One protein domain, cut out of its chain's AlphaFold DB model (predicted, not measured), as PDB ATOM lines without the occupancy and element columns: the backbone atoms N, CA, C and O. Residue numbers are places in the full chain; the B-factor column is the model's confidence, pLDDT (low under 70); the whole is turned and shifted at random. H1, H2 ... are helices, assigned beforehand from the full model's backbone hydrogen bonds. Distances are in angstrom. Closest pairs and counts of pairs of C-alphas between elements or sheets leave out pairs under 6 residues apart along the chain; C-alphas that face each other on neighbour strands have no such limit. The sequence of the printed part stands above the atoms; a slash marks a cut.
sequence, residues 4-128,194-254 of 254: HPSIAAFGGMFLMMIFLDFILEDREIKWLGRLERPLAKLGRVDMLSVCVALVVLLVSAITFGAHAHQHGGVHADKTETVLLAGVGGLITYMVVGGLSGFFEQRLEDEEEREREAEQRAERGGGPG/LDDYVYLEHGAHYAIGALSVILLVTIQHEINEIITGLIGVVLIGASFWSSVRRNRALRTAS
ATOM      1  N   HIS A   4      53.249  13.362  42.602       76.62
ATOM      2  CA  HIS A   4      53.825  12.684  41.432       76.62
ATOM      3  C   HIS A   4      52.872  11.624  40.830       76.62
ATOM      4  O   HIS A   4      52.655  11.658  39.620       76.62
ATOM      5  N   PRO A   5      52.206  10.760  41.629       81.38
ATOM      6  CA  PRO A   5      51.243   9.792  41.097       81.38
ATOM      7  C   PRO A   5      50.030  10.425  40.405       81.38
ATOM      8  O   PRO A   5      49.558   9.885  39.410       81.38
ATOM      9  N   SER A   6      49.525  11.564  40.898       85.75
ATOM     10  CA  SER A   6      48.386  12.242  40.266       85.75
ATOM     11  C   SER A   6      48.782  12.886  38.940       85.75
ATOM     12  O   SER A   6      48.073  12.718  37.953       85.75
ATOM     13  N   ILE A   7      49.926  13.574  38.887       86.69
ATOM     14  CA  ILE A   7      50.421  14.205  37.655       86.69
ATOM     15  C   ILE A   7      50.705  13.140  36.590       86.69
ATOM     16  O   ILE A   7      50.275  13.281  35.445       86.69
ATOM     17  N   ALA A   8      51.368  12.050  36.977       87.75
ATOM     18  CA  ALA A   8      51.701  10.954  36.080       87.75
ATOM     19  C   ALA A   8      50.452  10.220  35.559       87.75
ATOM     20  O   ALA A   8      50.369   9.932  34.367       87.75
ATOM     21  N   ALA A   9      49.445   9.985  36.409       89.94
ATOM     22  CA  ALA A   9      48.180   9.377  35.994       89.94
ATOM     23  C   ALA A   9      47.361  10.292  35.071       89.94
ATOM     24  O   ALA A   9      46.866   9.841  34.040       89.94
ATOM     25  N   PHE A  10      47.249  11.580  35.407       93.88
ATOM     26  CA  PHE A  10      46.552  12.567  34.582       93.88
ATOM     27  C   PHE A  10      47.199  12.693  33.197       93.88
ATOM     28  O   PHE A  10      46.540  12.490  32.177       93.88
ATOM     29  N   GLY A  11      48.506  12.977  33.163       90.62
ATOM     30  CA  GLY A  11      49.255  13.155  31.920       90.62
ATOM     31  C   GLY A  11      49.359  11.860  31.117       90.62
ATOM     32  O   GLY A  11      49.157  11.870  29.906       90.62
ATOM     33  N   GLY A  12      49.594  10.728  31.786       91.94
ATOM     34  CA  GLY A  12      49.646   9.410  31.160       91.94
ATOM     35  C   GLY A  12      48.339   9.057  30.454       91.94
ATOM     36  O   GLY A  12      48.371   8.662  29.293       91.94
ATOM     37  N   MET A  13      47.186   9.273  31.097       94.75
ATOM     38  CA  MET A  13      45.884   9.010  30.473       94.75
ATOM     39  C   MET A  13      45.559   9.967  29.325       94.75
ATOM     40  O   MET A  13      45.042   9.525  28.300       94.75
ATOM     41  N   PHE A  14      45.892  11.252  29.461       94.38
ATOM     42  CA  PHE A  14      45.702  12.237  28.394       94.38
ATOM     43  C   PHE A  14      46.527  11.892  27.142       94.38
ATOM     44  O   PHE A  14      45.994  11.819  26.036       94.38
ATOM     45  N   LEU A  15      47.821  11.603  27.315       93.56
ATOM     46  CA  LEU A  15      48.705  11.217  26.211       93.56
ATOM     47  C   LEU A  15      48.340   9.845  25.628       93.56
ATOM     48  O   LEU A  15      48.482   9.624  24.427       93.56
ATOM     49  N   MET A  16      47.843   8.924  26.460       93.56
ATOM     50  CA  MET A  16      47.330   7.633  26.003       93.56
ATOM     51  C   MET A  16      46.128   7.814  25.075       93.56
ATOM     52  O   MET A  16      46.070   7.141  24.053       93.56
ATOM     53  N   MET A  17      45.206   8.731  25.388       93.25
ATOM     54  CA  MET A  17      44.073   9.035  24.507       93.25
ATOM     55  C   MET A  17      44.535   9.557  23.143       93.25
ATOM     56  O   MET A  17      44.114   9.008  22.132       93.25
ATOM     57  N   ILE A  18      45.468  10.518  23.108       91.56
ATOM     58  CA  ILE A  18      46.050  11.022  21.845       91.56
ATOM     59  C   ILE A  18      46.649   9.872  21.025       91.56
ATOM     60  O   ILE A  18      46.433   9.769  19.818       91.56
ATOM     61  N   PHE A  19      47.399   8.980  21.676       90.81
ATOM     62  CA  PHE A  19      48.007   7.839  20.999       90.81
ATOM     63  C   PHE A  19      46.977   6.813  20.509       90.81
ATOM     64  O   PHE A  19      47.145   6.261  19.422       90.81
ATOM     65  N   LEU A  20      45.933   6.535  21.295       88.00
ATOM     66  CA  LEU A  20      44.886   5.579  20.939       88.00
ATOM     67  C   LEU A  20      44.020   6.089  19.788       88.00
ATOM     68  O   LEU A  20      43.738   5.321  18.872       88.00
ATOM     69  N   ASP A  21      43.645   7.365  19.801       86.94
ATOM     70  CA  ASP A  21      42.905   7.973  18.695       86.94
ATOM     71  C   ASP A  21      43.755   7.962  17.423       86.94
ATOM     72  O   ASP A  21      43.284   7.520  16.376       86.94
ATOM     73  N   PHE A  22      45.052   8.281  17.536       84.81
ATOM     74  CA  PHE A  22      45.975   8.111  16.423       84.81
ATOM     75  C   PHE A  22      45.997   6.651  15.950       84.81
ATOM     76  O   PHE A  22      45.650   6.379  14.810       84.81
ATOM     77  N   ILE A  23      46.389   5.668  16.764       82.50
ATOM     78  CA  ILE A  23      46.637   4.289  16.291       82.50
ATOM     79  C   ILE A  23      45.388   3.581  15.730       82.50
ATOM     80  O   ILE A  23      45.524   2.628  14.956       82.50
ATOM     81  N   LEU A  24      44.191   4.012  16.135       79.19
ATOM     82  CA  LEU A  24      42.920   3.437  15.700       79.19
ATOM     83  C   LEU A  24      42.376   4.090  14.421       79.19
ATOM     84  O   LEU A  24      41.651   3.424  13.683       79.19
ATOM     85  N   GLU A  25      42.753   5.327  14.110       76.12
ATOM     86  CA  GLU A  25      42.351   6.001  12.873       76.12
ATOM     87  C   GLU A  25      42.884   5.285  11.612       76.12
ATOM     88  O   GLU A  25      44.018   4.785  11.558       76.12
ATOM     89  N   ASP A  26      42.058   5.218  10.562       62.81
ATOM     90  CA  ASP A  26      42.436   4.567   9.306       62.81
ATOM     91  C   ASP A  26      43.237   5.515   8.407       62.81
ATOM     92  O   ASP A  26      42.685   6.272   7.614       62.81
ATOM     93  N   ARG A  27      44.566   5.455   8.525       65.06
ATOM     94  CA  ARG A  27      45.489   6.241   7.693       65.06
ATOM     95  C   ARG A  27      46.021   5.467   6.490       65.06
ATOM     96  O   ARG A  27      46.284   4.262   6.557       65.06
ATOM     97  N   GLU A  28      46.247   6.183   5.389       54.34
ATOM     98  CA  GLU A  28      46.736   5.621   4.120       54.34
ATOM     99  C   GLU A  28      48.178   5.100   4.211       54.34
ATOM    100  O   GLU A  28      48.554   4.122   3.557       54.34
ATOM    101  N   ILE A  29      48.996   5.729   5.055       58.72
ATOM    102  CA  ILE A  29      50.413   5.415   5.208       58.72
ATOM    103  C   ILE A  29      50.604   4.796   6.582       58.72
ATOM    104  O   ILE A  29      50.324   5.429   7.583       58.72
ATOM    105  N   LYS A  30      51.068   3.543   6.618       63.94
ATOM    106  CA  LYS A  30      51.229   2.767   7.854       63.94
ATOM    107  C   LYS A  30      52.705   2.478   8.100       63.94
ATOM    108  O   LYS A  30      53.340   1.842   7.252       63.94
ATOM    109  N   TRP A  31      53.271   2.943   9.217       63.50
ATOM    110  CA  TRP A  31      54.702   2.753   9.508       63.50
ATOM    111  C   TRP A  31      54.980   1.314   9.966       63.50
ATOM    112  O   TRP A  31      55.845   0.645   9.396       63.50
ATOM    113  N   LEU A  32      54.172   0.773  10.889       62.62
ATOM    114  CA  LEU A  32      54.153  -0.653  11.248       62.62
ATOM    115  C   LEU A  32      52.911  -1.350  10.672       62.62
ATOM    116  O   LEU A  32      51.989  -1.748  11.386       62.62
ATOM    117  N   GLY A  33      52.912  -1.610   9.364       59.22
ATOM    118  CA  GLY A  33      51.764  -2.212   8.666       59.22
ATOM    119  C   GLY A  33      51.271  -3.575   9.193       59.22
ATOM    120  O   GLY A  33      50.160  -3.979   8.858       59.22
ATOM    121  N   ARG A  34      52.043  -4.305  10.013       62.09
ATOM    122  CA  ARG A  34      51.585  -5.553  10.663       62.09
ATOM    123  C   ARG A  34      50.755  -5.321  11.929       62.09
ATOM    124  O   ARG A  34      49.856  -6.114  12.185       62.09
ATOM    125  N   LEU A  35      51.045  -4.263  12.685       62.00
ATOM    126  CA  LEU A  35      50.335  -3.923  13.921       62.00
ATOM    127  C   LEU A  35      49.139  -2.999  13.637       62.00
ATOM    128  O   LEU A  35      48.069  -3.184  14.199       62.00
ATOM    129  N   GLU A  36      49.285  -2.073  12.689       64.31
ATOM    130  CA  GLU A  36      48.280  -1.039  12.399       64.31
ATOM    131  C   GLU A  36      47.083  -1.552  11.570       64.31
ATOM    132  O   GLU A  36      45.985  -1.017  11.651       64.31
ATOM    133  N   ARG A  37      47.238  -2.623  10.775       64.94
ATOM    134  CA  ARG A  37      46.134  -3.199   9.971       64.94
ATOM    135  C   ARG A  37      44.991  -3.816  10.797       64.94
ATOM    136  O   ARG A  37      43.839  -3.574  10.435       64.94
ATOM    137  N   PRO A  38      45.243  -4.641  11.837       64.62
ATOM    138  CA  PRO A  38      44.168  -5.131  12.698       64.62
ATOM    139  C   PRO A  38      43.587  -4.023  13.588       64.62
ATOM    140  O   PRO A  38      42.379  -4.013  13.796       64.62
ATOM    141  N   LEU A  39      44.412  -3.077  14.053       62.94
ATOM    142  CA  LEU A  39      43.970  -1.967  14.908       62.94
ATOM    143  C   LEU A  39      43.089  -0.955  14.155       62.94
ATOM    144  O   LEU A  39      42.026  -0.609  14.657       62.94
ATOM    145  N   ALA A  40      43.424  -0.598  12.912       62.25
ATOM    146  CA  ALA A  40      42.586   0.282  12.083       62.25
ATOM    147  C   ALA A  40      41.199  -0.317  11.773       62.25
ATOM    148  O   ALA A  40      40.218   0.396  11.594       62.25
ATOM    149  N   LYS A  41      41.068  -1.655  11.745       62.28
ATOM    150  CA  LYS A  41      39.746  -2.305  11.643       62.28
ATOM    151  C   LYS A  41      38.916  -2.167  12.921       62.28
ATOM    152  O   LYS A  41      37.692  -2.199  12.822       62.28
ATOM    153  N   LEU A  42      39.563  -2.051  14.082       62.25
ATOM    154  CA  LEU A  42      38.916  -1.826  15.378       62.25
ATOM    155  C   LEU A  42      38.531  -0.353  15.584       62.25
ATOM    156  O   LEU A  42      37.537  -0.093  16.251       62.25
ATOM    157  N   GLY A  43      39.248   0.593  14.974       58.38
ATOM    158  CA  GLY A  43      38.966   2.029  15.087       58.38
ATOM    159  C   GLY A  43      37.718   2.529  14.366       58.38
ATOM    160  O   GLY A  43      37.393   3.701  14.448       58.38
ATOM    161  N   ARG A  44      36.953   1.643  13.719       60.31
ATOM    162  CA  ARG A  44      35.629   1.977  13.165       60.31
ATOM    163  C   ARG A  44      34.558   2.214  14.242       60.31
ATOM    164  O   ARG A  44      33.402   2.464  13.913       60.31
ATOM    165  N   VAL A  45      34.919   2.023  15.508       66.00
ATOM    166  CA  VAL A  45      34.079   2.265  16.676       66.00
ATOM    167  C   VAL A  45      34.705   3.434  17.430       66.00
ATOM    168  O   VAL A  45      35.651   3.224  18.185       66.00
ATOM    169  N   ASP A  46      34.169   4.640  17.242       63.25
ATOM    170  CA  ASP A  46      34.710   5.891  17.813       63.25
ATOM    171  C   ASP A  46      34.901   5.832  19.340       63.25
ATOM    172  O   ASP A  46      35.777   6.475  19.902       63.25
ATOM    173  N   MET A  47      34.114   5.006  20.039       76.69
ATOM    174  CA  MET A  47      34.197   4.837  21.496       76.69
ATOM    175  C   MET A  47      35.238   3.807  21.964       76.69
ATOM    176  O   MET A  47      35.452   3.652  23.168       76.69
ATOM    177  N   LEU A  48      35.878   3.073  21.047       82.12
ATOM    178  CA  LEU A  48      36.803   1.998  21.404       82.12
ATOM    179  C   LEU A  48      38.076   2.538  22.061       82.12
ATOM    180  O   LEU A  48      38.555   1.911  23.007       82.12
ATOM    181  N   SER A  49      38.583   3.697  21.630       83.88
ATOM    182  CA  SER A  49      39.741   4.345  22.260       83.88
ATOM    183  C   SER A  49      39.466   4.662  23.729       83.88
ATOM    184  O   SER A  49      40.235   4.256  24.602       83.88
ATOM    185  N   VAL A  50      38.307   5.260  24.020       87.06
ATOM    186  CA  VAL A  50      37.853   5.568  25.384       87.06
ATOM    187  C   VAL A  50      37.688   4.296  26.219       87.06
ATOM    188  O   VAL A  50      38.145   4.243  27.361       87.06
ATOM    189  N   CYS A  51      37.080   3.239  25.669       86.56
ATOM    190  CA  CYS A  51      36.937   1.965  26.379       86.56
ATOM    191  C   CYS A  51      38.293   1.333  26.717       86.56
ATOM    192  O   CYS A  51      38.496   0.886  27.847       86.56
ATOM    193  N   VAL A  52      39.229   1.306  25.763       88.50
ATOM    194  CA  VAL A  52      40.585   0.784  25.984       88.50
ATOM    195  C   VAL A  52      41.316   1.628  27.027       88.50
ATOM    196  O   VAL A  52      41.912   1.064  27.943       88.50
ATOM    197  N   ALA A  53      41.216   2.956  26.952       89.69
ATOM    198  CA  ALA A  53      41.802   3.863  27.931       89.69
ATOM    199  C   ALA A  53      41.252   3.613  29.345       89.69
ATOM    200  O   ALA A  53      42.027   3.500  30.291       89.69
ATOM    201  N   LEU A  54      39.937   3.438  29.505       89.69
ATOM    202  CA  LEU A  54      39.332   3.116  30.802       89.69
ATOM    203  C   LEU A  54      39.790   1.757  31.348       89.69
ATOM    204  O   LEU A  54      40.039   1.637  32.546       89.69
ATOM    205  N   VAL A  55      39.947   0.743  30.491       90.00
ATOM    206  CA  VAL A  55      40.500  -0.559  30.899       90.00
ATOM    207  C   VAL A  55      41.956  -0.412  31.340       90.00
ATOM    208  O   VAL A  55      42.322  -0.929  32.392       90.00
ATOM    209  N   VAL A  56      42.778   0.317  30.581       89.44
ATOM    210  CA  VAL A  56      44.180   0.586  30.939       89.44
ATOM    211  C   VAL A  56      44.270   1.368  32.246       89.44
ATOM    212  O   VAL A  56      45.104   1.030  33.084       89.44
ATOM    213  N   LEU A  57      43.399   2.353  32.465       89.38
ATOM    214  CA  LEU A  57      43.319   3.100  33.717       89.38
ATOM    215  C   LEU A  57      42.947   2.189  34.886       89.38
ATOM    216  O   LEU A  57      43.588   2.249  35.929       89.38
ATOM    217  N   LEU A  58      41.947   1.324  34.710       86.38
ATOM    218  CA  LEU A  58      41.517   0.390  35.747       86.38
ATOM    219  C   LEU A  58      42.632  -0.600  36.098       86.38
ATOM    220  O   LEU A  58      42.919  -0.804  37.275       86.38
ATOM    221  N   VAL A  59      43.290  -1.177  35.089       86.50
ATOM    222  CA  VAL A  59      44.453  -2.050  35.293       86.50
ATOM    223  C   VAL A  59      45.549  -1.280  36.013       86.50
ATOM    224  O   VAL A  59      46.030  -1.758  37.029       86.50
ATOM    225  N   SER A  60      45.875  -0.071  35.555       81.50
ATOM    226  CA  SER A  60      46.922   0.759  36.154       81.50
ATOM    227  C   SER A  60      46.618   1.109  37.610       81.50
ATOM    228  O   SER A  60      47.496   1.036  38.462       81.50
ATOM    229  N   ALA A  61      45.367   1.429  37.932       79.81
ATOM    230  CA  ALA A  61      44.934   1.691  39.296       79.81
ATOM    231  C   ALA A  61      45.063   0.445  40.185       79.81
ATOM    232  O   ALA A  61      45.574   0.539  41.297       79.81
ATOM    233  N   ILE A  62      44.673  -0.730  39.688       77.38
ATOM    234  CA  ILE A  62      44.762  -1.983  40.448       77.38
ATOM    235  C   ILE A  62      46.220  -2.438  40.606       77.38
ATOM    236  O   ILE A  62      46.607  -2.869  41.686       77.38
ATOM    237  N   THR A  63      47.049  -2.349  39.563       73.25
ATOM    238  CA  THR A  63      48.432  -2.853  39.593       73.25
ATOM    239  C   THR A  63      49.405  -1.874  40.238       73.25
ATOM    240  O   THR A  63      50.269  -2.297  41.002       73.25
ATOM    241  N   PHE A  64      49.277  -0.578  39.947       67.75
ATOM    242  CA  PHE A  64      50.200   0.455  40.426       67.75
ATOM    243  C   PHE A  64      49.687   1.173  41.681       67.75
ATOM    244  O   PHE A  64      50.499   1.575  42.512       67.75
ATOM    245  N   GLY A  65      48.366   1.289  41.871       57.34
ATOM    246  CA  GLY A  65      47.762   1.875  43.077       57.34
ATOM    247  C   GLY A  65      47.804   0.951  44.300       57.34
ATOM    248  O   GLY A  65      48.093   1.420  45.401       57.34
ATOM    249  N   ALA A  66      47.620  -0.364  44.110       53.44
ATOM    250  CA  ALA A  66      47.619  -1.340  45.209       53.44
ATOM    251  C   ALA A  66      49.024  -1.781  45.677       53.44
ATOM    252  O   ALA A  66      49.169  -2.323  46.773       53.44
ATOM    253  N   HIS A  67      50.070  -1.554  44.873       53.28
ATOM    254  CA  HIS A  67      51.447  -2.001  45.147       53.28
ATOM    255  C   HIS A  67      52.474  -0.855  45.165       53.28
ATOM    256  O   HIS A  67      53.657  -1.072  44.879       53.28
ATOM    257  N   ALA A  68      52.050   0.368  45.495       51.44
ATOM    258  CA  ALA A  68      52.949   1.508  45.644       51.44
ATOM    259  C   ALA A  68      53.904   1.292  46.840       51.44
ATOM    260  O   ALA A  68      53.578   1.561  47.997       51.44
ATOM    261  N   HIS A  69      55.100   0.772  46.565       44.62
ATOM    262  CA  HIS A  69      56.188   0.713  47.533       44.62
ATOM    263  C   HIS A  69      56.787   2.117  47.698       44.62
ATOM    264  O   HIS A  69      57.367   2.653  46.760       44.62
ATOM    265  N   GLN A  70      56.720   2.695  48.900       51.31
ATOM    266  CA  GLN A  70      57.649   3.754  49.309       51.31
ATOM    267  C   GLN A  70      58.615   3.230  50.374       51.31
ATOM    268  O   GLN A  70      58.269   2.385  51.204       51.31
ATOM    269  N   HIS A  71      59.844   3.751  50.330       44.59
ATOM    270  CA  HIS A  71      60.868   3.614  51.364       44.59
ATOM    271  C   HIS A  71      60.281   4.018  52.729       44.59
ATOM    272  O   HIS A  71      60.220   5.202  53.046       44.59
ATOM    273  N   GLY A  72      59.813   3.051  53.526       43.38
ATOM    274  CA  GLY A  72      59.240   3.350  54.845       43.38
ATOM    275  C   GLY A  72      58.136   2.430  55.370       43.38
ATOM    276  O   GLY A  72      57.384   2.862  56.232       43.38
ATOM    277  N   GLY A  73      58.002   1.188  54.894       38.34
ATOM    278  CA  GLY A  73      57.250   0.143  55.609       38.34
ATOM    279  C   GLY A  73      55.731   0.322  55.758       38.34
ATOM    280  O   GLY A  73      55.122  -0.453  56.489       38.34
ATOM    281  N   VAL A  74      55.098   1.282  55.075       41.38
ATOM    282  CA  VAL A  74      53.640   1.486  55.126       41.38
ATOM    283  C   VAL A  74      53.081   1.548  53.705       41.38
ATOM    284  O   VAL A  74      53.482   2.392  52.907       41.38
ATOM    285  N   HIS A  75      52.168   0.631  53.381       52.19
ATOM    286  CA  HIS A  75      51.400   0.649  52.136       52.19
ATOM    287  C   HIS A  75      50.405   1.813  52.184       52.19
ATOM    288  O   HIS A  75      49.426   1.757  52.925       52.19
ATOM    289  N   ALA A  76      50.664   2.877  51.427       54.59
ATOM    290  CA  ALA A  76      49.689   3.938  51.209       54.59
ATOM    291  C   ALA A  76      48.903   3.605  49.938       54.59
ATOM    292  O   ALA A  76      49.452   3.659  48.838       54.59
ATOM    293  N   ASP A  77      47.633   3.245  50.102       61.19
ATOM    294  CA  ASP A  77      46.705   3.067  48.991       61.19
ATOM    295  C   ASP A  77      46.500   4.422  48.290       61.19
ATOM    296  O   ASP A  77      45.833   5.316  48.812       61.19
ATOM    297  N   LYS A  78      47.145   4.611  47.133       71.56
ATOM    298  CA  LYS A  78      46.991   5.806  46.281       71.56
ATOM    299  C   LYS A  78      46.081   5.536  45.081       71.56
ATOM    300  O   LYS A  78      46.029   6.345  44.152       71.56
ATOM    301  N   THR A  79      45.346   4.424  45.104       75.75
ATOM    302  CA  THR A  79      44.453   3.994  44.019       75.75
ATOM    303  C   THR A  79      43.402   5.054  43.706       75.75
ATOM    304  O   THR A  79      43.195   5.385  42.539       75.75
ATOM    305  N   GLU A  80      42.793   5.656  44.733       79.44
ATOM    306  CA  GLU A  80      41.798   6.722  44.562       79.44
ATOM    307  C   GLU A  80      42.387   7.939  43.834       79.44
ATOM    308  O   GLU A  80      41.790   8.457  42.892       79.44
ATOM    309  N   THR A  81      43.596   8.361  44.214       83.56
ATOM    310  CA  THR A  81      44.278   9.503  43.590       83.56
ATOM    311  C   THR A  81      44.608   9.237  42.121       83.56
ATOM    312  O   THR A  81      44.410  10.117  41.285       83.56
ATOM    313  N   VAL A  82      45.079   8.029  41.793       85.06
ATOM    314  CA  VAL A  82      45.394   7.624  40.413       85.06
ATOM    315  C   VAL A  82      44.128   7.558  39.559       85.06
ATOM    316  O   VAL A  82      44.124   8.065  38.441       85.06
ATOM    317  N   LEU A  83      43.039   6.992  40.088       87.25
ATOM    318  CA  LEU A  83      41.756   6.921  39.386       87.25
ATOM    319  C   LEU A  83      41.173   8.310  39.127       87.25
ATOM    320  O   LEU A  83      40.830   8.615  37.988       87.25
ATOM    321  N   LEU A  84      41.092   9.161  40.154       90.56
ATOM    322  CA  LEU A  84      40.552  10.516  40.015       90.56
ATOM    323  C   LEU A  84      41.369  11.344  39.021       90.56
ATOM    324  O   LEU A  84      40.800  11.985  38.139       90.56
ATOM    325  N   ALA A  85      42.698  11.303  39.129       92.06
ATOM    326  CA  ALA A  85      43.573  12.040  38.227       92.06
ATOM    327  C   ALA A  85      43.526  11.491  36.792       92.06
ATOM    328  O   ALA A  85      43.449  12.270  35.845       92.06
ATOM    329  N   GLY A  86      43.505  10.165  36.617       91.81
ATOM    330  CA  GLY A  86      43.401   9.529  35.304       91.81
ATOM    331  C   GLY A  86      42.064   9.795  34.609       91.81
ATOM    332  O   GLY A  86      42.045  10.102  33.417       91.81
ATOM    333  N   VAL A  87      40.948   9.767  35.351       94.06
ATOM    334  CA  VAL A  87      39.635  10.202  34.841       94.06
ATOM    335  C   VAL A  87      39.672  11.686  34.483       94.06
ATOM    336  O   VAL A  87      39.166  12.063  33.430       94.06
ATOM    337  N   GLY A  88      40.312  12.520  35.308       95.12
ATOM    338  CA  GLY A  88      40.541  13.932  35.003       95.12
ATOM    339  C   GLY A  88      41.247  14.128  33.661       95.12
ATOM    340  O   GLY A  88      40.767  14.901  32.838       95.12
ATOM    341  N   GLY A  89      42.320  13.373  33.399       93.25
ATOM    342  CA  GLY A  89      43.051  13.423  32.129       93.25
ATOM    343  C   GLY A  89      42.185  13.031  30.931       93.25
ATOM    344  O   GLY A  89      42.217  13.693  29.894       93.25
ATOM    345  N   LEU A  90      41.346  12.004  31.093       93.56
ATOM    346  CA  LEU A  90      40.411  11.556  30.059       93.56
ATOM    347  C   LEU A  90      39.305  12.591  29.785       93.56
ATOM    348  O   LEU A  90      39.006  12.880  28.629       93.56
ATOM    349  N   ILE A  91      38.741  13.205  30.830       94.88
ATOM    350  CA  ILE A  91      37.765  14.297  30.692       94.88
ATOM    351  C   ILE A  91      38.406  15.492  29.986       94.88
ATOM    352  O   ILE A  91      37.809  16.042  29.063       94.88
ATOM    353  N   THR A  92      39.620  15.888  30.380       94.75
ATOM    354  CA  THR A  92      40.342  16.986  29.728       94.75
ATOM    355  C   THR A  92      40.544  16.706  28.244       94.75
ATOM    356  O   THR A  92      40.272  17.590  27.436       94.75
ATOM    357  N   TYR A  93      40.938  15.484  27.872       93.19
ATOM    358  CA  TYR A  93      41.057  15.093  26.468       93.19
ATOM    359  C   TYR A  93      39.743  15.284  25.702       93.19
ATOM    360  O   TYR A  93      39.715  15.957  24.675       93.19
ATOM    361  N   MET A  94      38.635  14.763  26.237       90.94
ATOM    362  CA  MET A  94      37.320  14.884  25.600       90.94
ATOM    363  C   MET A  94      36.858  16.340  25.473       90.94
ATOM    364  O   MET A  94      36.287  16.719  24.454       90.94
ATOM    365  N   VAL A  95      37.106  17.167  26.492       94.56
ATOM    366  CA  VAL A  95      36.769  18.596  26.457       94.56
ATOM    367  C   VAL A  95      37.598  19.320  25.401       94.56
ATOM    368  O   VAL A  95      37.037  20.098  24.638       94.56
ATOM    369  N   VAL A  96      38.904  19.054  25.321       91.56
ATOM    370  CA  VAL A  96      39.785  19.659  24.310       91.56
ATOM    371  C   VAL A  96      39.370  19.234  22.903       91.56
ATOM    372  O   VAL A  96      39.213  20.099  22.046       91.56
ATOM    373  N   GLY A  97      39.110  17.943  22.676       88.25
ATOM    374  CA  GLY A  97      38.613  17.446  21.391       88.25
ATOM    375  C   GLY A  97      37.269  18.072  21.005       88.25
ATOM    376  O   GLY A  97      37.098  18.541  19.882       88.25
ATOM    377  N   GLY A  98      36.337  18.176  21.959       88.56
ATOM    378  CA  GLY A  98      35.044  18.828  21.746       88.56
ATOM    379  C   GLY A  98      35.153  20.329  21.455       88.56
ATOM    380  O   GLY A  98      34.452  20.839  20.583       88.56
ATOM    381  N   LEU A  99      36.048  21.042  22.148       91.56
ATOM    382  CA  LEU A  99      36.326  22.454  21.876       91.56
ATOM    383  C   LEU A  99      36.975  22.638  20.505       91.56
ATOM    384  O   LEU A  99      36.585  23.553  19.791       91.56
ATOM    385  N   SER A 100      37.914  21.767  20.128       87.00
ATOM    386  CA  SER A 100      38.562  21.798  18.815       87.00
ATOM    387  C   SER A 100      37.527  21.716  17.695       87.00
ATOM    388  O   SER A 100      37.489  22.607  16.854       87.00
ATOM    389  N   GLY A 101      36.621  20.733  17.745       87.75
ATOM    390  CA  GLY A 101      35.554  20.605  16.747       87.75
ATOM    391  C   GLY A 101      34.580  21.789  16.742       87.75
ATOM    392  O   GLY A 101      34.147  22.242  15.686       87.75
ATOM    393  N   PHE A 102      34.264  22.355  17.914       90.31
ATOM    394  CA  PHE A 102      33.434  23.562  17.999       90.31
ATOM    395  C   PHE A 102      34.112  24.795  17.379       90.31
ATOM    396  O   PHE A 102      33.447  25.602  16.727       90.31
ATOM    397  N   PHE A 103      35.419  24.967  17.595       87.31
ATOM    398  CA  PHE A 103      36.185  26.067  17.013       87.31
ATOM    399  C   PHE A 103      36.381  25.894  15.511       87.31
ATOM    400  O   PHE A 103      36.248  26.878  14.797       87.31
ATOM    401  N   GLU A 104      36.636  24.676  15.034       85.31
ATOM    402  CA  GLU A 104      36.762  24.367  13.607       85.31
ATOM    403  C   GLU A 104      35.487  24.755  12.851       85.31
ATOM    404  O   GLU A 104      35.545  25.579  11.943       85.31
ATOM    405  N   GLN A 105      34.317  24.326  13.338       88.56
ATOM    406  CA  GLN A 105      33.029  24.714  12.753       88.56
ATOM    407  C   GLN A 105      32.814  26.240  12.751       88.56
ATOM    408  O   GLN A 105      32.254  26.810  11.818       88.56
ATOM    409  N   ARG A 106      33.254  26.930  13.809       87.31
ATOM    410  CA  ARG A 106      33.145  28.393  13.905       87.31
ATOM    411  C   ARG A 106      34.096  29.127  12.967       87.31
ATOM    412  O   ARG A 106      33.706  30.172  12.453       87.31
ATOM    413  N   LEU A 107      35.315  28.622  12.791       83.06
ATOM    414  CA  LEU A 107      36.279  29.175  11.845       83.06
ATOM    415  C   LEU A 107      35.789  28.975  10.414       83.06
ATOM    416  O   LEU A 107      35.828  29.931   9.652       83.06
ATOM    417  N   GLU A 108      35.268  27.795  10.071       83.19
ATOM    418  CA  GLU A 108      34.666  27.534   8.757       83.19
ATOM    419  C   GLU A 108      33.518  28.515   8.469       83.19
ATOM    420  O   GLU A 108      33.518  29.182   7.433       83.19
ATOM    421  N   ASP A 109      32.600  28.699   9.427       84.81
ATOM    422  CA  ASP A 109      31.510  29.678   9.328       84.81
ATOM    423  C   ASP A 109      32.022  31.127   9.154       84.81
ATOM    424  O   ASP A 109      31.380  31.943   8.483       84.81
ATOM    425  N   GLU A 110      33.127  31.502   9.813       82.62
ATOM    426  CA  GLU A 110      33.721  32.845   9.722       82.62
ATOM    427  C   GLU A 110      34.452  33.035   8.385       82.62
ATOM    428  O   GLU A 110      34.217  34.042   7.718       82.62
ATOM    429  N   GLU A 111      35.230  32.049   7.934       80.31
ATOM    430  CA  GLU A 111      35.894  32.044   6.628       80.31
ATOM    431  C   GLU A 111      34.891  32.123   5.473       80.31
ATOM    432  O   GLU A 111      35.105  32.874   4.521       80.31
ATOM    433  N   GLU A 112      33.777  31.389   5.538       81.62
ATOM    434  CA  GLU A 112      32.723  31.479   4.526       81.62
ATOM    435  C   GLU A 112      32.132  32.894   4.463       81.62
ATOM    436  O   GLU A 112      31.990  33.464   3.378       81.62
ATOM    437  N   ARG A 113      31.863  33.515   5.619       80.19
ATOM    438  CA  ARG A 113      31.370  34.902   5.693       80.19
ATOM    439  C   ARG A 113      32.388  35.910   5.180       80.19
ATOM    440  O   ARG A 113      31.991  36.887   4.539       80.19
ATOM    441  N   GLU A 114      33.672  35.707   5.460       75.12
ATOM    442  CA  GLU A 114      34.754  36.551   4.954       75.12
ATOM    443  C   GLU A 114      34.876  36.424   3.433       75.12
ATOM    444  O   GLU A 114      34.834  37.447   2.747       75.12
ATOM    445  N   ARG A 115      34.878  35.203   2.883       74.69
ATOM    446  CA  ARG A 115      34.876  34.951   1.429       74.69
ATOM    447  C   ARG A 115      33.646  35.558   0.749       74.69
ATOM    448  O   ARG A 115      33.754  36.125  -0.338       74.69
ATOM    449  N   GLU A 116      32.471  35.485   1.373       78.50
ATOM    450  CA  GLU A 116      31.265  36.156   0.878       78.50
ATOM    451  C   GLU A 116      31.389  37.687   0.911       78.50
ATOM    452  O   GLU A 116      30.941  38.370  -0.015       78.50
ATOM    453  N   ALA A 117      31.969  38.244   1.976       73.00
ATOM    454  CA  ALA A 117      32.171  39.681   2.128       73.00
ATOM    455  C   ALA A 117      33.216  40.221   1.140       73.00
ATOM    456  O   ALA A 117      33.001  41.291   0.568       73.00
ATOM    457  N   GLU A 118      34.291  39.474   0.886       68.94
ATOM    458  CA  GLU A 118      35.292  39.760  -0.145       68.94
ATOM    459  C   GLU A 118      34.656  39.760  -1.537       68.94
ATOM    460  O   GLU A 118      34.739  40.765  -2.243       68.94
ATOM    461  N   GLN A 119      33.893  38.720  -1.890       71.62
ATOM    462  CA  GLN A 119      33.164  38.666  -3.163       71.62
ATOM    463  C   GLN A 119      32.156  39.818  -3.322       71.62
ATOM    464  O   GLN A 119      31.965  40.345  -4.422       71.62
ATOM    465  N   ARG A 120      31.485  40.235  -2.238       70.12
ATOM    466  CA  ARG A 120      30.589  41.407  -2.246       70.12
ATOM    467  C   ARG A 120      31.361  42.718  -2.396       70.12
ATOM    468  O   ARG A 120      30.873  43.615  -3.079       70.12
ATOM    469  N   ALA A 121      32.541  42.841  -1.790       65.31
ATOM    470  CA  ALA A 121      33.392  44.023  -1.898       65.31
ATOM    471  C   ALA A 121      33.993  44.169  -3.306       65.31
ATOM    472  O   ALA A 121      33.974  45.270  -3.859       65.31
ATOM    473  N   GLU A 122      34.430  43.063  -3.918       64.44
ATOM    474  CA  GLU A 122      34.905  43.013  -5.307       64.44
ATOM    475  C   GLU A 122      33.808  43.398  -6.306       64.44
ATOM    476  O   GLU A 122      34.062  44.135  -7.257       64.44
ATOM    477  N   ARG A 123      32.561  42.963  -6.070       67.06
ATOM    478  CA  ARG A 123      31.402  43.341  -6.902       67.06
ATOM    479  C   ARG A 123      30.861  44.747  -6.606       67.06
ATOM    480  O   ARG A 123      30.167  45.311  -7.448       67.06
ATOM    481  N   GLY A 124      31.133  45.293  -5.418       58.97
ATOM    482  CA  GLY A 124      30.471  46.486  -4.875       58.97
ATOM    483  C   GLY A 124      31.299  47.775  -4.827       58.97
ATOM    484  O   GLY A 124      30.726  48.826  -4.560       58.97
ATOM    485  N   GLY A 125      32.616  47.745  -5.063       54.31
ATOM    486  CA  GLY A 125      33.453  48.958  -5.167       54.31
ATOM    487  C   GLY A 125      33.465  49.875  -3.927       54.31
ATOM    488  O   GLY A 125      33.746  51.067  -4.041       54.31
ATOM    489  N   GLY A 126      33.135  49.351  -2.743       57.53
ATOM    490  CA  GLY A 126      33.046  50.127  -1.504       57.53
ATOM    491  C   GLY A 126      34.424  50.420  -0.881       57.53
ATOM    492  O   GLY A 126      35.191  49.485  -0.640       57.53
ATOM    493  N   PRO A 127      34.758  51.684  -0.559       51.72
ATOM    494  CA  PRO A 127      36.049  52.037   0.025       51.72
ATOM    495  C   PRO A 127      36.086  51.685   1.521       51.72
ATOM    496  O   PRO A 127      35.413  52.319   2.330       51.72
ATOM    497  N   GLY A 128      36.902  50.698   1.915       55.97
ATOM    498  CA  GLY A 128      37.382  50.593   3.305       55.97
ATOM    499  C   GLY A 128      37.298  49.241   4.023       55.97
ATOM    500  O   GLY A 128      37.644  49.192   5.201       55.97
ATOM    501  N   LEU A 194      60.148  19.957   4.080       53.22
ATOM    502  CA  LEU A 194      59.321  19.461   5.188       53.22
ATOM    503  C   LEU A 194      58.317  18.384   4.733       53.22
ATOM    504  O   LEU A 194      58.166  17.379   5.427       53.22
ATOM    505  N   ASP A 195      57.745  18.531   3.536       57.16
ATOM    506  CA  ASP A 195      56.750  17.600   2.974       57.16
ATOM    507  C   ASP A 195      57.334  16.230   2.572       57.16
ATOM    508  O   ASP A 195      56.602  15.267   2.336       57.16
ATOM    509  N   ASP A 196      58.662  16.087   2.554       62.28
ATOM    510  CA  ASP A 196      59.332  14.832   2.199       62.28
ATOM    511  C   ASP A 196      59.361  13.810   3.362       62.28
ATOM    512  O   ASP A 196      59.698  12.629   3.174       62.28
ATOM    513  N   TYR A 197      59.033  14.237   4.589       66.75
ATOM    514  CA  TYR A 197      59.219  13.459   5.820       66.75
ATOM    515  C   TYR A 197      57.964  12.722   6.306       66.75
ATOM    516  O   TYR A 197      57.572  12.798   7.466       66.75
ATOM    517  N   VAL A 198      57.368  11.923   5.430       70.56
ATOM    518  CA  VAL A 198      56.086  11.232   5.656       70.56
ATOM    519  C   VAL A 198      56.013  10.331   6.903       70.56
ATOM    520  O   VAL A 198      54.937  10.127   7.457       70.56
ATOM    521  N   TYR A 199      57.127   9.762   7.373       73.75
ATOM    522  CA  TYR A 199      57.100   8.921   8.584       73.75
ATOM    523  C   TYR A 199      57.308   9.699   9.886       73.75
ATOM    524  O   TYR A 199      57.143   9.122  10.960       73.75
ATOM    525  N   LEU A 200      57.671  10.982   9.822       79.44
ATOM    526  CA  LEU A 200      58.016  11.761  11.011       79.44
ATOM    527  C   LEU A 200      56.813  11.932  11.947       79.44
ATOM    528  O   LEU A 200      56.950  11.719  13.150       79.44
ATOM    529  N   GLU A 201      55.637  12.196  11.377       79.81
ATOM    530  CA  GLU A 201      54.361  12.276  12.097       79.81
ATOM    531  C   GLU A 201      54.066  10.994  12.886       79.81
ATOM    532  O   GLU A 201      53.697  11.039  14.060       79.81
ATOM    533  N   HIS A 202      54.319   9.833  12.279       82.56
ATOM    534  CA  HIS A 202      54.129   8.546  12.937       82.56
ATOM    535  C   HIS A 202      55.082   8.397  14.120       82.56
ATOM    536  O   HIS A 202      54.658   8.041  15.216       82.56
ATOM    537  N   GLY A 203      56.367   8.709  13.922       83.62
ATOM    538  CA  GLY A 203      57.360   8.649  14.996       83.62
ATOM    539  C   GLY A 203      57.010   9.532  16.192       83.62
ATOM    540  O   GLY A 203      57.219   9.107  17.325       83.62
ATOM    541  N   ALA A 204      56.433  10.714  15.951       87.06
ATOM    542  CA  ALA A 204      55.974  11.608  17.010       87.06
ATOM    543  C   ALA A 204      54.839  10.981  17.835       87.06
ATOM    544  O   ALA A 204      54.926  10.930  19.060       87.06
ATOM    545  N   HIS A 205      53.828  10.406  17.186       87.56
ATOM    546  CA  HIS A 205      52.729   9.748  17.893       87.56
ATOM    547  C   HIS A 205      53.174   8.477  18.629       87.56
ATOM    548  O   HIS A 205      52.757   8.247  19.763       87.56
ATOM    549  N   TYR A 206      54.086   7.683  18.057       88.25
ATOM    550  CA  TYR A 206      54.698   6.557  18.772       88.25
ATOM    551  C   TYR A 206      55.517   7.013  19.987       88.25
ATOM    552  O   TYR A 206      55.507   6.330  21.010       88.25
ATOM    553  N   ALA A 207      56.196   8.161  19.909       90.38
ATOM    554  CA  ALA A 207      56.893   8.743  21.054       90.38
ATOM    555  C   ALA A 207      55.911   9.197  22.147       90.38
ATOM    556  O   ALA A 207      56.154   8.916  23.319       90.38
ATOM    557  N   ILE A 208      54.777   9.804  21.777       91.06
ATOM    558  CA  ILE A 208      53.686  10.151  22.708       91.06
ATOM    559  C   ILE A 208      53.126   8.894  23.389       91.06
ATOM    560  O   ILE A 208      52.966   8.874  24.607       91.06
ATOM    561  N   GLY A 209      52.894   7.819  22.628       91.38
ATOM    562  CA  GLY A 209      52.454   6.530  23.169       91.38
ATOM    563  C   GLY A 209      53.481   5.876  24.099       91.38
ATOM    564  O   GLY A 209      53.124   5.311  25.128       91.38
ATOM    565  N   ALA A 210      54.774   5.970  23.786       91.31
ATOM    566  CA  ALA A 210      55.820   5.474  24.677       91.31
ATOM    567  C   ALA A 210      55.887   6.297  25.973       91.31
ATOM    568  O   ALA A 210      55.997   5.730  27.060       91.31
ATOM    569  N   LEU A 211      55.774   7.623  25.867       91.06
ATOM    570  CA  LEU A 211      55.776   8.530  27.007       91.06
ATOM    571  C   LEU A 211      54.570   8.298  27.925       91.06
ATOM    572  O   LEU A 211      54.739   8.275  29.140       91.06
ATOM    573  N   SER A 212      53.377   8.074  27.368       92.62
ATOM    574  CA  SER A 212      52.174   7.788  28.158       92.62
ATOM    575  C   SER A 212      52.326   6.515  28.992       92.62
ATOM    576  O   SER A 212      52.034   6.521  30.189       92.62
ATOM    577  N   VAL A 213      52.867   5.444  28.400       91.12
ATOM    578  CA  VAL A 213      53.176   4.195  29.111       91.12
ATOM    579  C   VAL A 213      54.228   4.426  30.192       91.12
ATOM    580  O   VAL A 213      54.057   3.959  31.315       91.12
ATOM    581  N   ILE A 214      55.300   5.159  29.883       89.50
ATOM    582  CA  ILE A 214      56.355   5.467  30.853       89.50
ATOM    583  C   ILE A 214      55.789   6.244  32.044       89.50
ATOM    584  O   ILE A 214      56.080   5.868  33.173       89.50
ATOM    585  N   LEU A 215      54.944   7.255  31.817       88.81
ATOM    586  CA  LEU A 215      54.288   8.010  32.890       88.81
ATOM    587  C   LEU A 215      53.398   7.120  33.764       88.81
ATOM    588  O   LEU A 215      53.420   7.233  34.982       88.81
ATOM    589  N   LEU A 216      52.648   6.186  33.177       87.00
ATOM    590  CA  LEU A 216      51.858   5.239  33.969       87.00
ATOM    591  C   LEU A 216      52.749   4.300  34.800       87.00
ATOM    592  O   LEU A 216      52.444   4.021  35.957       87.00
ATOM    593  N   VAL A 217      53.879   3.847  34.249       86.31
ATOM    594  CA  VAL A 217      54.834   2.986  34.967       86.31
ATOM    595  C   VAL A 217      55.586   3.758  36.059       86.31
ATOM    596  O   VAL A 217      55.874   3.186  37.118       86.31
ATOM    597  N   THR A 218      55.855   5.054  35.859       82.94
ATOM    598  CA  THR A 218      56.557   5.893  36.845       82.94
ATOM    599  C   THR A 218      55.758   6.153  38.117       82.94
ATOM    600  O   THR A 218      56.319   6.612  39.112       82.94
ATOM    601  N   ILE A 219      54.471   5.792  38.137       79.44
ATOM    602  CA  ILE A 219      53.646   5.770  39.351       79.44
ATOM    603  C   ILE A 219      54.232   4.815  40.402       79.44
ATOM    604  O   ILE A 219      54.149   5.104  41.595       79.44
ATOM    605  N   GLN A 220      54.835   3.698  39.977       73.19
ATOM    606  CA  GLN A 220      55.397   2.686  40.881       73.19
ATOM    607  C   GLN A 220      56.924   2.570  40.786       73.19
ATOM    608  O   GLN A 220      57.572   2.299  41.794       73.19
ATOM    609  N   HIS A 221      57.502   2.749  39.595       77.44
ATOM    610  CA  HIS A 221      58.933   2.554  39.360       77.44
ATOM    611  C   HIS A 221      59.600   3.869  38.975       77.44
ATOM    612  O   HIS A 221      59.268   4.448  37.949       77.44
ATOM    613  N   GLU A 222      60.591   4.325  39.735       74.56
ATOM    614  CA  GLU A 222      61.384   5.491  39.335       74.56
ATOM    615  C   GLU A 222      62.201   5.151  38.076       74.56
ATOM    616  O   GLU A 222      63.198   4.428  38.126       74.56
ATOM    617  N   ILE A 223      61.743   5.636  36.919       78.06
ATOM    618  CA  ILE A 223      62.462   5.509  35.650       78.06
ATOM    619  C   ILE A 223      63.376   6.719  35.506       78.06
ATOM    620  O   ILE A 223      62.951   7.859  35.671       78.06
ATOM    621  N   ASN A 224      64.638   6.465  35.167       81.81
ATOM    622  CA  ASN A 224      65.593   7.529  34.896       81.81
ATOM    623  C   ASN A 224      65.137   8.355  33.681       81.81
ATOM    624  O   ASN A 224      64.904   7.805  32.603       81.81
ATOM    625  N   GLU A 225      65.078   9.674  33.846       79.69
ATOM    626  CA  GLU A 225      64.682  10.633  32.809       79.69
ATOM    627  C   GLU A 225      65.491  10.487  31.515       79.69
ATOM    628  O   GLU A 225      64.957  10.662  30.422       79.69
ATOM    629  N   ILE A 226      66.760  10.080  31.619       83.19
ATOM    630  CA  ILE A 226      67.627   9.815  30.467       83.19
ATOM    631  C   ILE A 226      67.055   8.677  29.616       83.19
ATOM    632  O   ILE A 226      67.069   8.767  28.393       83.19
ATOM    633  N   ILE A 227      66.535   7.615  30.241       84.38
ATOM    634  CA  ILE A 227      65.940   6.477  29.525       84.38
ATOM    635  C   ILE A 227      64.658   6.931  28.830       84.38
ATOM    636  O   ILE A 227      64.474   6.656  27.644       84.38
ATOM    637  N   THR A 228      63.810   7.676  29.540       85.44
ATOM    638  CA  THR A 228      62.570   8.240  28.995       85.44
ATOM    639  C   THR A 228      62.841   9.135  27.786       85.44
ATOM    640  O   THR A 228      62.248   8.943  26.723       85.44
ATOM    641  N   GLY A 229      63.798  10.058  27.908       84.00
ATOM    642  CA  GLY A 229      64.209  10.946  26.823       84.00
ATOM    643  C   GLY A 229      64.844  10.197  25.651       84.00
ATOM    644  O   GLY A 229      64.526  10.476  24.495       84.00
ATOM    645  N   LEU A 230      65.692   9.197  25.924       88.75
ATOM    646  CA  LEU A 230      66.343   8.396  24.887       88.75
ATOM    647  C   LEU A 230      65.322   7.622  24.048       88.75
ATOM    648  O   LEU A 230      65.473   7.566  22.832       88.75
ATOM    649  N   ILE A 231      64.277   7.058  24.662       88.75
ATOM    650  CA  ILE A 231      63.215   6.349  23.931       88.75
ATOM    651  C   ILE A 231      62.538   7.290  22.927       88.75
ATOM    652  O   ILE A 231      62.398   6.930  21.757       88.75
ATOM    653  N   GLY A 232      62.194   8.510  23.349       86.06
ATOM    654  CA  GLY A 232      61.633   9.529  22.459       86.06
ATOM    655  C   GLY A 232      62.586   9.893  21.314       86.06
ATOM    656  O   GLY A 232      62.201   9.840  20.145       86.06
ATOM    657  N   VAL A 233      63.855  10.179  21.629       87.12
ATOM    658  CA  VAL A 233      64.889  10.510  20.629       87.12
ATOM    659  C   VAL A 233      65.102   9.368  19.635       87.12
ATOM    660  O   VAL A 233      65.233   9.613  18.438       87.12
ATOM    661  N   VAL A 234      65.112   8.117  20.100       89.19
ATOM    662  CA  VAL A 234      65.275   6.938  19.242       89.19
ATOM    663  C   VAL A 234      64.073   6.763  18.320       89.19
ATOM    664  O   VAL A 234      64.272   6.505  17.137       89.19
ATOM    665  N   LEU A 235      62.843   6.934  18.811       86.56
ATOM    666  CA  LEU A 235      61.634   6.802  17.990       86.56
ATOM    667  C   LEU A 235      61.550   7.889  16.913       86.56
ATOM    668  O   LEU A 235      61.331   7.576  15.741       86.56
ATOM    669  N   ILE A 236      61.800   9.146  17.285       86.06
ATOM    670  CA  ILE A 236      61.810  10.280  16.350       86.06
ATOM    671  C   ILE A 236      62.988  10.159  15.369       86.06
ATOM    672  O   ILE A 236      62.835  10.347  14.163       86.06
ATOM    673  N   GLY A 237      64.174   9.786  15.851       85.19
ATOM    674  CA  GLY A 237      65.352   9.578  15.010       85.19
ATOM    675  C   GLY A 237      65.173   8.423  14.020       85.19
ATOM    676  O   GLY A 237      65.552   8.538  12.853       85.19
ATOM    677  N   ALA A 238      64.550   7.324  14.451       84.50
ATOM    678  CA  ALA A 238      64.245   6.182  13.595       84.50
ATOM    679  C   ALA A 238      63.204   6.529  12.522       84.50
ATOM    680  O   ALA A 238      63.363   6.115  11.368       84.50
ATOM    681  N   SER A 239      62.170   7.304  12.862       84.38
ATOM    682  CA  SER A 239      61.160   7.740  11.894       84.38
ATOM    683  C   SER A 239      61.751   8.696  10.854       84.38
ATOM    684  O   SER A 239      61.546   8.507   9.649       84.38
ATOM    685  N   PHE A 240      62.594   9.634  11.295       82.19
ATOM    686  CA  PHE A 240      63.353  10.521  10.421       82.19
ATOM    687  C   PHE A 240      64.266   9.728   9.477       82.19
ATOM    688  O   PHE A 240      64.198   9.895   8.257       82.19
ATOM    689  N   TRP A 241      65.064   8.795  10.008       83.56
ATOM    690  CA  TRP A 241      65.959   7.956   9.205       83.56
ATOM    691  C   TRP A 241      65.202   7.104   8.182       83.56
ATOM    692  O   TRP A 241      65.610   7.007   7.021       83.56
ATOM    693  N   SER A 242      64.076   6.512   8.589       79.31
ATOM    694  CA  SER A 242      63.189   5.757   7.702       79.31
ATOM    695  C   SER A 242      62.693   6.622   6.540       79.31
ATOM    696  O   SER A 242      62.695   6.177   5.388       79.31
ATOM    697  N   SER A 243      62.335   7.880   6.811       78.12
ATOM    698  CA  SER A 243      61.869   8.797   5.770       78.12
ATOM    699  C   SER A 243      62.993   9.260   4.842       78.12
ATOM    700  O   SER A 243      62.813   9.241   3.624       78.12
ATOM    701  N   VAL A 244      64.189   9.548   5.370       79.25
ATOM    702  CA  VAL A 244      65.376   9.859   4.547       79.25
ATOM    703  C   VAL A 244      65.721   8.686   3.631       79.25
ATOM    704  O   VAL A 244      66.002   8.879   2.447       79.25
ATOM    705  N   ARG A 245      65.686   7.453   4.154       78.38
ATOM    706  CA  ARG A 245      65.957   6.244   3.367       78.38
ATOM    707  C   ARG A 245      64.947   6.076   2.234       78.38
ATOM    708  O   ARG A 245      65.360   5.775   1.115       78.38
ATOM    709  N   ARG A 246      63.654   6.292   2.499       73.88
ATOM    710  CA  ARG A 246      62.613   6.233   1.463       73.88
ATOM    711  C   ARG A 246      62.813   7.316   0.406       73.88
ATOM    712  O   ARG A 246      62.763   7.003  -0.777       73.88
ATOM    713  N   ASN A 247      63.104   8.552   0.813       74.25
ATOM    714  CA  ASN A 247      63.307   9.656  -0.124       74.25
ATOM    715  C   ASN A 247      64.548   9.425  -1.016       74.25
ATOM    716  O   ASN A 247      64.516   9.643  -2.224       74.25
ATOM    717  N   ARG A 248      65.628   8.847  -0.465       72.62
ATOM    718  CA  ARG A 248      66.793   8.407  -1.261       72.62
ATOM    719  C   ARG A 248      66.465   7.276  -2.244       72.62
ATOM    720  O   ARG A 248      66.976   7.282  -3.361       72.62
ATOM    721  N   ALA A 249      65.630   6.315  -1.850       69.56
ATOM    722  CA  ALA A 249      65.200   5.227  -2.731       69.56
ATOM    723  C   ALA A 249      64.310   5.729  -3.883       69.56
ATOM    724  O   ALA A 249      64.456   5.272  -5.011       69.56
ATOM    725  N   LEU A 250      63.440   6.710  -3.630       65.75
ATOM    726  CA  LEU A 250      62.606   7.323  -4.668       65.75
ATOM    727  C   LEU A 250      63.442   8.142  -5.666       65.75
ATOM    728  O   LEU A 250      63.256   7.998  -6.868       65.75
ATOM    729  N   ARG A 251      64.434   8.905  -5.188       61.31
ATOM    730  CA  ARG A 251      65.351   9.698  -6.036       61.31
ATOM    731  C   ARG A 251      66.319   8.871  -6.886       61.31
ATOM    732  O   ARG A 251      66.951   9.420  -7.775       61.31
ATOM    733  N   THR A 252      66.503   7.590  -6.569       63.16
ATOM    734  CA  THR A 252      67.331   6.664  -7.366       63.16
ATOM    735  C   THR A 252      66.507   5.847  -8.362       63.16
ATOM    736  O   THR A 252      67.085   5.215  -9.242       63.16
ATOM    737  N   ALA A 253      65.177   5.865  -8.232       55.03
ATOM    738  CA  ALA A 253      64.239   5.240  -9.160       55.03
ATOM    739  C   ALA A 253      63.718   6.209 -10.244       55.03
ATOM    740  O   ALA A 253      63.134   5.741 -11.221       55.03
ATOM    741  N   SER A 254      63.919   7.523 -10.069       47.03
ATOM    742  CA  SER A 254      63.669   8.595 -11.050       47.03
ATOM    743  C   SER A 254      64.913   8.921 -11.867       47.03
ATOM    744  O   SER A 254      64.786   9.088 -13.096       47.03
TER     745      SER A 254
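Overview. This is residues 4 to 128 and 194 to 254 of the 254 residues of the protein "DUF475 domain-containing protein" of Streptomyces sp. SID5606 (UniProt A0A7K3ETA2). A loose cluster of helices has H1 at its core, with H3, H5 and the first part of the very long H4 packed round it, while the rest of H4 sticks out as a long arm from residue 98 onward. H6 folds back along H5 on the side away from H1, its last residues 248 to 253 sticking out too, and the short H2 lies across the end of H1. The printed part has 186 residues with six named helices, H1 to H6 in order along the chain, and no named strand; the class is all helix. The whole is loose, with a radius of gyration of the C-alphas of 22.3 A, and elongated, spanning 81 by 48 by 33 A.

Arrangement. H1, residues 4 to 24, is the hub, touching four other helices. H2, residues 33 to 42, touches residues 23 to 24 of H1 alone, about perpendicular at 87 degrees; the closest C-alphas, of Leu 24 and Ala 40, are 4.8 A apart. H3, residues 48 to 65, touches H1 with residues 49 to 57 alone, at a shallow tilt of 28 degrees, opposite ways; the closest C-alphas are those of Leu 20 and Ser 49, 5.5 A apart. H4, residues 79 to 124, touches H1 with residues 81 to 93 alone, at a steep tilt of 51 degrees, the same way; the C-alphas of Phe 10 and Gly 89 come closest, at 4.4 A. H3 and H4 form a helical hairpin, 30 degrees between their lines, with the C-alphas of Gly 65 and Thr 79 closest at 4.0 A. H5, residues 200 to 217, touches H1 at 36 degrees, only just a steep tilt, opposite ways; the closest C-alphas, of Gly 12 and Ser 212, are 4.2 A apart. H6, residues 225 to 253, makes a helical hairpin with H5 at a shallow tilt of 19 degrees, the closest C-alphas being those of Gly 203 and Ile 236, 4.9 A apart. H6 and H1 are apart. Every O i to N i+4 pair is within hydrogen-bond range in H1, H3, H4, H5 and H6; in H2 2 of 6 are, beside 2 of 7 O i to N i+3 pairs.

Along the chain. H1 begins at C-alpha 4, (53.825, 12.684, 41.432), and is 29.4 A long. H2 measures 14.5 A and H3 24.3 A. H4 runs 66.3 A to C-alpha 124 at (30.471, 46.486, -4.875). H5 is 25.7 A long, and H6 runs 42.3 A to C-alpha 253 at (64.239, 5.240, -9.160).

Size, cuts and confidence. The C-alphas of Gly 73 and Gly 125, 81.5 A apart, are the two farthest apart. Residues 129 to 193 are not printed, and C-alphas 128 and 194 are 38.1 A apart across the cut. The link from H3 to H4, residues 66 to 78, is long. The mean pLDDT of the printed part is 77.4; 54 residues are under 70, among them residues 26 to 46 and 64 to 77.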